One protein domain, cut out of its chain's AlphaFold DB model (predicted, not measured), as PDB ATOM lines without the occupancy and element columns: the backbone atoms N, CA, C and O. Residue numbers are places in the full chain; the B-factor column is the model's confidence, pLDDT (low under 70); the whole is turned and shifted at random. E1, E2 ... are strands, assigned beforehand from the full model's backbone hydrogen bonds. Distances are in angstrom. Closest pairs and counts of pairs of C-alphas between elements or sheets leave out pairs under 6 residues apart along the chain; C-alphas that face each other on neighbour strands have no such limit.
ATOM      1  N   SER A  21     201.001 260.755 193.204       69.75
ATOM      2  CA  SER A  21     199.602 260.939 193.597       69.75
ATOM      3  C   SER A  21     199.104 259.701 194.329       69.75
ATOM      4  O   SER A  21     199.236 258.585 193.832       69.75
ATOM      5  N   PHE A  22     198.509 259.909 195.504       71.56
ATOM      6  CA  PHE A  22     197.946 258.848 196.333       71.56
ATOM      7  C   PHE A  22     196.425 258.862 196.221       71.56
ATOM      8  O   PHE A  22     195.791 259.888 196.471       71.56
ATOM      9  N   MET A  23     195.832 257.731 195.855       68.06
ATOM     10  CA  MET A  23     194.382 257.557 195.848       68.06
ATOM     11  C   MET A  23     194.022 256.342 196.699       68.06
ATOM     12  O   MET A  23     194.399 255.218 196.378       68.06
ATOM     13  N   CYS A  24     193.290 256.562 197.789       73.06
ATOM     14  CA  CYS A  24     192.658 255.476 198.533       73.06
ATOM     15  C   CYS A  24     191.359 255.117 197.814       73.06
ATOM     16  O   CYS A  24     190.476 255.968 197.676       73.06
ATOM     17  N   ARG A  25     191.234 253.881 197.330       65.50
ATOM     18  CA  ARG A  25     189.993 253.428 196.696       65.50
ATOM     19  C   ARG A  25     189.002 253.020 197.785       65.50
ATOM     20  O   ARG A  25     189.375 252.357 198.747       65.50
ATOM     21  N   GLU A  26     187.751 253.458 197.664       60.53
ATOM     22  CA  GLU A  26     186.705 253.262 198.674       60.53
ATOM     23  C   GLU A  26     186.631 251.802 199.170       60.53
ATOM     24  O   GLU A  26     186.204 250.918 198.437       60.53
ATOM     25  N   HIS A  27     186.977 251.580 200.444       52.94
ATOM     26  CA  HIS A  27     186.893 250.297 201.166       52.94
ATOM     27  C   HIS A  27     187.833 249.171 200.700       52.94
ATOM     28  O   HIS A  27     187.797 248.091 201.290       52.94
ATOM     29  N   GLU A  28     188.706 249.406 199.721       56.91
ATOM     30  CA  GLU A  28     189.855 248.528 199.484       56.91
ATOM     31  C   GLU A  28     190.971 248.931 200.455       56.91
ATOM     32  O   GLU A  28     191.258 250.110 200.650       56.91
ATOM     33  N   TYR A  29     191.567 247.947 201.121       57.69
ATOM     34  CA  TYR A  29     192.526 248.121 202.217       57.69
ATOM     35  C   TYR A  29     193.886 248.720 201.792       57.69
ATOM     36  O   TYR A  29     194.904 248.246 202.264       57.69
ATOM     37  N   GLY A  30     193.980 249.721 200.912       60.84
ATOM     38  CA  GLY A  30     195.267 250.168 200.362       60.84
ATOM     39  C   GLY A  30     195.275 251.585 199.793       60.84
ATOM     40  O   GLY A  30     194.242 252.141 199.420       60.84
ATOM     41  N   CYS A  31     196.469 252.175 199.724       65.75
ATOM     42  CA  CYS A  31     196.722 253.431 199.020       65.75
ATOM     43  C   CYS A  31     197.365 253.109 197.670       65.75
ATOM     44  O   CYS A  31     198.431 252.501 197.630       65.75
ATOM     45  N   HIS A  32     196.753 253.546 196.575       69.50
ATOM     46  CA  HIS A  32     197.360 253.451 195.254       69.50
ATOM     47  C   HIS A  32     198.266 254.662 195.020       69.50
ATOM     48  O   HIS A  32     197.784 255.794 195.093       69.50
ATOM     49  N   ALA A  33     199.555 254.446 194.744       72.56
ATOM     50  CA  ALA A  33     200.508 255.520 194.473       72.56
ATOM     51  C   ALA A  33     200.900 255.526 192.990       72.56
ATOM     52  O   ALA A  33     201.534 254.589 192.515       72.56
ATOM     53  N   THR A  34     200.572 256.577 192.241       74.94
ATOM     54  CA  THR A  34     201.071 256.756 190.868       74.94
ATOM     55  C   THR A  34     202.318 257.623 190.863       74.94
ATOM     56  O   THR A  34     202.305 258.709 191.430       74.94
ATOM     57  N   GLY A  35     203.391 257.139 190.231       77.12
ATOM     58  CA  GLY A  35     204.637 257.882 190.024       77.12
ATOM     59  C   GLY A  35     204.741 258.444 188.604       77.12
ATOM     60  O   GLY A  35     204.205 257.864 187.662       77.12
ATOM     61  N   THR A  36     205.452 259.559 188.431       78.75
ATOM     62  CA  THR A  36     205.804 260.073 187.092       78.75
ATOM     63  C   THR A  36     206.849 259.170 186.424       78.75
ATOM     64  O   THR A  36     207.758 258.675 187.093       78.75
ATOM     65  N   VAL A  37     206.756 258.977 185.104       80.56
ATOM     66  CA  VAL A  37     207.733 258.190 184.328       80.56
ATOM     67  C   VAL A  37     209.151 258.719 184.556       80.56
ATOM     68  O   VAL A  37     209.403 259.920 184.447       80.56
ATOM     69  N   GLY A  38     210.078 257.814 184.875       80.62
ATOM     70  CA  GLY A  38     211.480 258.153 185.145       80.62
ATOM     71  C   GLY A  38     211.780 258.624 186.574       80.62
ATOM     72  O   GLY A  38     212.943 258.875 186.889       80.62
ATOM     73  N   ALA A  39     210.784 258.714 187.461       76.81
ATOM     74  CA  ALA A  39     211.039 258.922 188.885       76.81
ATOM     75  C   ALA A  39     211.635 257.647 189.508       76.81
ATOM     76  O   ALA A  39     211.032 256.579 189.451       76.81
ATOM     77  N   VAL A  40     212.813 257.738 190.125       80.12
ATOM     78  CA  VAL A  40     213.367 256.622 190.904       80.12
ATOM     79  C   VAL A  40     212.760 256.688 192.300       80.12
ATOM     80  O   VAL A  40     212.932 257.692 192.994       80.12
ATOM     81  N   TRP A  41     212.072 255.632 192.731       76.94
ATOM     82  CA  TRP A  41     211.606 255.526 194.111       76.94
ATOM     83  C   TRP A  41     212.304 254.379 194.830       76.94
ATOM     84  O   TRP A  41     212.469 253.289 194.278       76.94
ATOM     85  N   THR A  42     212.685 254.641 196.078       78.25
ATOM     86  CA  THR A  42     213.220 253.645 197.002       78.25
ATOM     87  C   THR A  42     212.353 253.636 198.254       78.25
ATOM     88  O   THR A  42     212.182 254.652 198.934       78.25
ATOM     89  N   GLY A  43     211.771 252.480 198.543       81.69
ATOM     90  CA  GLY A  43     210.898 252.278 199.690       81.69
ATOM     91  C   GLY A  43     211.033 250.872 200.247       81.69
ATOM     92  O   GLY A  43     211.839 250.074 199.776       81.69
ATOM     93  N   VAL A  44     210.230 250.579 201.256       79.12
ATOM     94  CA  VAL A  44     210.054 249.229 201.799       79.12
ATOM     95  C   VAL A  44     208.625 248.795 201.514       79.12
ATOM     96  O   VAL A  44     207.692 249.576 201.727       79.12
ATOM     97  N   ILE A  45     208.472 247.578 200.995       76.00
ATOM     98  CA  ILE A  45     207.168 246.925 200.865       76.00
ATOM     99  C   ILE A  45     206.988 246.056 202.102       76.00
ATOM    100  O   ILE A  45     207.882 245.282 202.452       76.00
ATOM    101  N   THR A  46     205.843 246.206 202.760       75.56
ATOM    102  CA  THR A  46     205.488 245.417 203.936       75.56
ATOM    103  C   THR A  46     204.322 244.502 203.597       75.56
ATOM    104  O   THR A  46     203.285 244.971 203.135       75.56
ATOM    105  N   ASP A  47     204.472 243.200 203.837       72.31
ATOM    106  CA  ASP A  47     203.355 242.263 203.700       72.31
ATOM    107  C   ASP A  47     202.410 242.416 204.903       72.31
ATOM    108  O   ASP A  47     202.772 242.130 206.051       72.31
ATOM    109  N   ILE A  48     201.209 242.939 204.652       71.88
ATOM    110  CA  ILE A  48     200.185 243.127 205.679       71.88
ATOM    111  C   ILE A  48     199.330 241.863 205.813       71.88
ATOM    112  O   ILE A  48     198.806 241.334 204.840       71.88
ATOM    113  N   GLY A  49     199.131 241.393 207.048       72.31
ATOM    114  CA  GLY A  49     198.287 240.224 207.343       72.31
ATOM    115  C   GLY A  49     199.035 238.995 207.866       72.31
ATOM    116  O   GLY A  49     198.393 238.013 208.238       72.31
ATOM    117  N   ILE A  50     200.363 239.059 207.971       80.38
ATOM    118  CA  ILE A  50     201.190 238.058 208.656       80.38
ATOM    119  C   ILE A  50     201.589 238.540 210.059       80.38
ATOM    120  O   ILE A  50     201.700 239.738 210.312       80.38
ATOM    121  N   SER A  51     201.781 237.608 210.998       79.88
ATOM    122  CA  SER A  51     202.090 237.916 212.406       79.88
ATOM    123  C   SER A  51     203.442 238.601 212.609       79.88
ATOM    124  O   SER A  51     203.634 239.267 213.622       79.88
ATOM    125  N   ASN A  52     204.356 238.450 211.651       81.81
ATOM    126  CA  ASN A  52     205.654 239.104 211.635       81.81
ATOM    127  C   ASN A  52     205.835 239.750 210.251       81.81
ATOM    128  O   ASN A  52     206.139 239.026 209.303       81.81
ATOM    129  N   PRO A  53     205.567 241.059 210.093       79.25
ATOM    130  CA  PRO A  53     205.644 241.721 208.797       79.25
ATOM    131  C   PRO A  53     207.074 241.660 208.252       79.25
ATOM    132  O   PRO A  53     208.024 242.045 208.932       79.25
ATOM    133  N   THR A  54     207.224 241.176 207.023       81.38
ATOM    134  CA  THR A  54     208.506 241.201 206.315       81.38
ATOM    135  C   THR A  54     208.665 242.564 205.656       81.38
ATOM    136  O   THR A  54     207.774 243.001 204.927       81.38
ATOM    137  N   GLU A  55     209.789 243.233 205.909       83.19
ATOM    138  CA  GLU A  55     210.171 244.471 205.228       83.19
ATOM    139  C   GLU A  55     211.241 244.155 204.180       83.19
ATOM    140  O   GLU A  55     212.367 243.793 204.529       83.19
ATOM    141  N   GLU A  56     210.908 244.301 202.897       79.38
ATOM    142  CA  GLU A  56     211.886 244.165 201.812       79.38
ATOM    143  C   GLU A  56     212.139 245.520 201.138       79.38
ATOM    144  O   GLU A  56     211.185 246.177 200.694       79.38
ATOM    145  N   PRO A  57     213.405 245.979 201.054       81.75
ATOM    146  CA  PRO A  57     213.734 247.208 200.354       81.75
ATOM    147  C   PRO A  57     213.536 247.017 198.849       81.75
ATOM    148  O   PRO A  57     214.112 246.123 198.231       81.75
ATOM    149  N   VAL A  58     212.755 247.904 198.241       81.94
ATOM    150  CA  VAL A  58     212.478 247.911 196.806       81.94
ATOM    151  C   VAL A  58     212.896 249.247 196.214       81.94
ATOM    152  O   VAL A  58     212.542 250.313 196.713       81.94
ATOM    153  N   THR A  59     213.646 249.174 195.116       82.94
ATOM    154  CA  THR A  59     213.914 250.315 194.239       82.94
ATOM    155  C   THR A  59     213.296 250.038 192.882       82.94
ATOM    156  O   THR A  59     213.587 249.007 192.270       82.94
ATOM    157  N   ARG A  60     212.434 250.939 192.406       78.00
ATOM    158  CA  ARG A  60     211.821 250.828 191.079       78.00
ATOM    159  C   ARG A  60     211.814 252.166 190.354       78.00
ATOM    160  O   ARG A  60     211.663 253.232 190.942       78.00
ATOM    161  N   THR A  61     211.941 252.065 189.041       81.81
ATOM    162  CA  THR A  61     211.737 253.142 188.075       81.81
ATOM    163  C   THR A  61     210.525 252.771 187.229       81.81
ATOM    164  O   THR A  61     210.618 251.809 186.466       81.81
ATOM    165  N   PRO A  62     209.383 253.465 187.367       74.94
ATOM    166  CA  PRO A  62     208.241 253.238 186.504       74.94
ATOM    167  C   PRO A  62     208.613 253.664 185.079       74.94
ATOM    168  O   PRO A  62     209.039 254.798 184.834       74.94
ATOM    169  N   PHE A  63     208.490 252.720 184.147       74.94
ATOM    170  CA  PHE A  63     208.729 252.934 182.715       74.94
ATOM    171  C   PHE A  63     207.462 253.391 181.978       74.94
ATOM    172  O   PHE A  63     207.539 253.893 180.861       74.94
ATOM    173  N   THR A  64     206.302 253.229 182.611       75.31
ATOM    174  CA  THR A  64     204.978 253.605 182.112       75.31
ATOM    175  C   THR A  64     204.227 254.360 183.208       75.31
ATOM    176  O   THR A  64     204.666 254.410 184.355       75.31
ATOM    177  N   ASN A  65     203.078 254.943 182.871       67.94
ATOM    178  CA  ASN A  65     202.203 255.632 183.829       67.94
ATOM    179  C   ASN A  65     201.473 254.650 184.774       67.94
ATOM    180  O   ASN A  65     200.463 255.012 185.381       67.94
ATOM    181  N   GLU A  66     201.923 253.397 184.841       66.50
ATOM    182  CA  GLU A  66     201.361 252.377 185.712       66.50
ATOM    183  C   GLU A  66     201.724 252.712 187.159       66.50
ATOM    184  O   GLU A  66     202.885 252.949 187.504       66.50
ATOM    185  N   GLY A  67     200.697 252.808 188.002       65.69
ATOM    186  CA  GLY A  67     200.877 253.063 189.420       65.69
ATOM    187  C   GLY A  67     201.560 251.900 190.126       65.69
ATOM    188  O   GLY A  67     201.556 250.761 189.668       65.69
ATOM    189  N   VAL A  68     202.165 252.201 191.266       67.88
ATOM    190  CA  VAL A  68     202.637 251.188 192.200       67.88
ATOM    191  C   VAL A  68     201.442 250.762 193.047       67.88
ATOM    192  O   VAL A  68     200.993 251.492 193.934       67.88
ATOM    193  N   GLU A  69     200.932 249.565 192.766       64.62
ATOM    194  CA  GLU A  69     199.949 248.888 193.609       64.62
ATOM    195  C   GLU A  69     200.692 248.199 194.759       64.62
ATOM    196  O   GLU A  69     201.227 247.100 194.605       64.62
ATOM    197  N   ALA A  70     200.798 248.864 195.908       64.69
ATOM    198  CA  ALA A  70     201.368 248.248 197.099       64.69
ATOM    199  C   ALA A  70     200.570 248.610 198.352       64.69
ATOM    200  O   ALA A  70     200.119 249.740 198.552       64.69
ATOM    201  N   TRP A  71     200.407 247.610 199.207       65.62
ATOM    202  CA  TRP A  71     199.636 247.692 200.433       65.62
ATOM    203  C   TRP A  71     200.544 248.191 201.564       65.62
ATOM    204  O   TRP A  71     201.255 247.413 202.183       65.62
ATOM    205  N   GLY A  72     200.563 249.506 201.801       61.53
ATOM    206  CA  GLY A  72     201.430 250.119 202.815       61.53
ATOM    207  C   GLY A  72     202.837 250.384 202.282       61.53
ATOM    208  O   GLY A  72     203.737 249.560 202.399       61.53
ATOM    209  N   ILE A  73     203.031 251.565 201.690       63.09
ATOM    210  CA  ILE A  73     204.336 251.998 201.184       63.09
ATOM    211  C   ILE A  73     204.947 252.964 202.194       63.09
ATOM    212  O   ILE A  73     204.365 254.008 202.492       63.09
ATOM    213  N   LYS A  74     206.146 252.644 202.685       68.88
ATOM    214  CA  LYS A  74     206.961 253.573 203.471       68.88
ATOM    215  C   LYS A  74     208.107 254.082 202.596       68.88
ATOM    216  O   LYS A  74     209.022 253.335 202.250       68.88
ATOM    217  N   PHE A  75     208.034 255.359 202.222       63.94
ATOM    218  CA  PHE A  75     209.089 256.036 201.467       63.94
ATOM    219  C   PHE A  75     210.204 256.472 202.417       63.94
ATOM    220  O   PHE A  75     209.934 257.096 203.442       63.94
ATOM    221  N   ILE A  76     211.450 256.140 202.079       64.12
ATOM    222  CA  ILE A  76     212.623 256.527 202.878       64.12
ATOM    223  C   ILE A  76     213.226 257.819 202.318       64.12
ATOM    224  O   ILE A  76     213.557 258.727 203.076       64.12
ATOM    225  N   SER A  77     213.322 257.935 200.993       57.59
ATOM    226  CA  SER A  77     213.575 259.197 200.300       57.59
ATOM    227  C   SER A  77     213.192 259.072 198.824       57.59
ATOM    228  O   SER A  77     213.129 257.973 198.270       57.59
ATOM    229  N   VAL A  78     212.930 260.208 198.186       59.47
ATOM    230  CA  VAL A  78     212.810 260.302 196.731       59.47
ATOM    231  C   VAL A  78     213.968 261.171 196.265       59.47
ATOM    232  O   VAL A  78     214.121 262.297 196.741       59.47
ATOM    233  N   ALA A  79     214.795 260.673 195.346       57.66
ATOM    234  CA  ALA A  79     215.751 261.544 194.679       57.66
ATOM    235  C   ALA A  79     214.948 262.526 193.818       57.66
ATOM    236  O   ALA A  79     214.200 262.103 192.937       57.66
TER     237      ALA A  79
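What this domain is: This is residues 21 to 79 of the 210 residues of an uncharacterized protein of Colletotrichum trifolii (UniProt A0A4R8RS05). Picture two small antiparallel sheets set apart from each other, a two-stranded hairpin of E1 and E2 and a strongly twisted sheet of three strands, E4, E3 and E5. After E4 the chain leaves the larger sheet, runs past E2, where residues 68 to 69 pair with it on the side away from E1, and returns to the larger sheet as E5. The printed part has 59 residues with no named helix and five named strands, E1 to E5 along the chain; the larger sheet has the order E4, E3, E5. The class is all strand, though named strands hold 27 of the 59 residues. It is only just compact, close to loose, with a radius of gyration of the C-alphas of 12.0 A, and its C-alphas span 35 by 27 by 16 A.

How they stand to each other: Start with E1, residues 21 to 24, and E2, residues 31 to 35, an antiparallel hairpin at 161 degrees. Look at N 23 and O 32, 2.9 A apart, and at C-alphas 22 and 33, which face each other at 4.6 A. Residues 32 to 33 of E2 also pair, antiparallel, with residues 68 to 69. Next come E3, residues 41 to 46, and E4, residues 55 to 60, a second hairpin, antiparallel at 151 degrees; find N 58 and O 43 at 2.8 A and N 43 and O 58 at 2.9 A. E5, residues 73 to 78, is the other neighbour of E3, antiparallel at 158 degrees, with N 44 and O 74 within hydrogen-bond range at 3.2 A. E4 and E5 are the edge strands. E2 and E5 are only just apart, at 8.0 A, and so are E2 and E3, at 8.4 A.

Where its parts are: Find C-alpha 21 at (199.602, 260.939, 193.597), where E1 begins; it runs 10.1 A to C-alpha 24. E2 covers 12.8 A from Cys 31 to Gly 35. E3 begins at C-alpha 41 at (211.606, 255.526, 194.111) and covers 15.4 A. E4 runs 15.6 A from Glu 55 to Arg 60. E5 runs 12.7 A from Ile 73 to C-alpha 78 at (212.810, 260.302, 196.731).

The domain as a whole: The C-alphas of Gly 38 and Ser 51 are the two farthest apart, at 35.2 A. The printed part has no cut. The link from E4 to E5 is long, residues 61 to 72, while the link from E2 to E3 is tight. The mean pLDDT of the printed part is 71.8; look for values under 70 at residues 21, 23, 25 to 32 and 65 to 79 of this model.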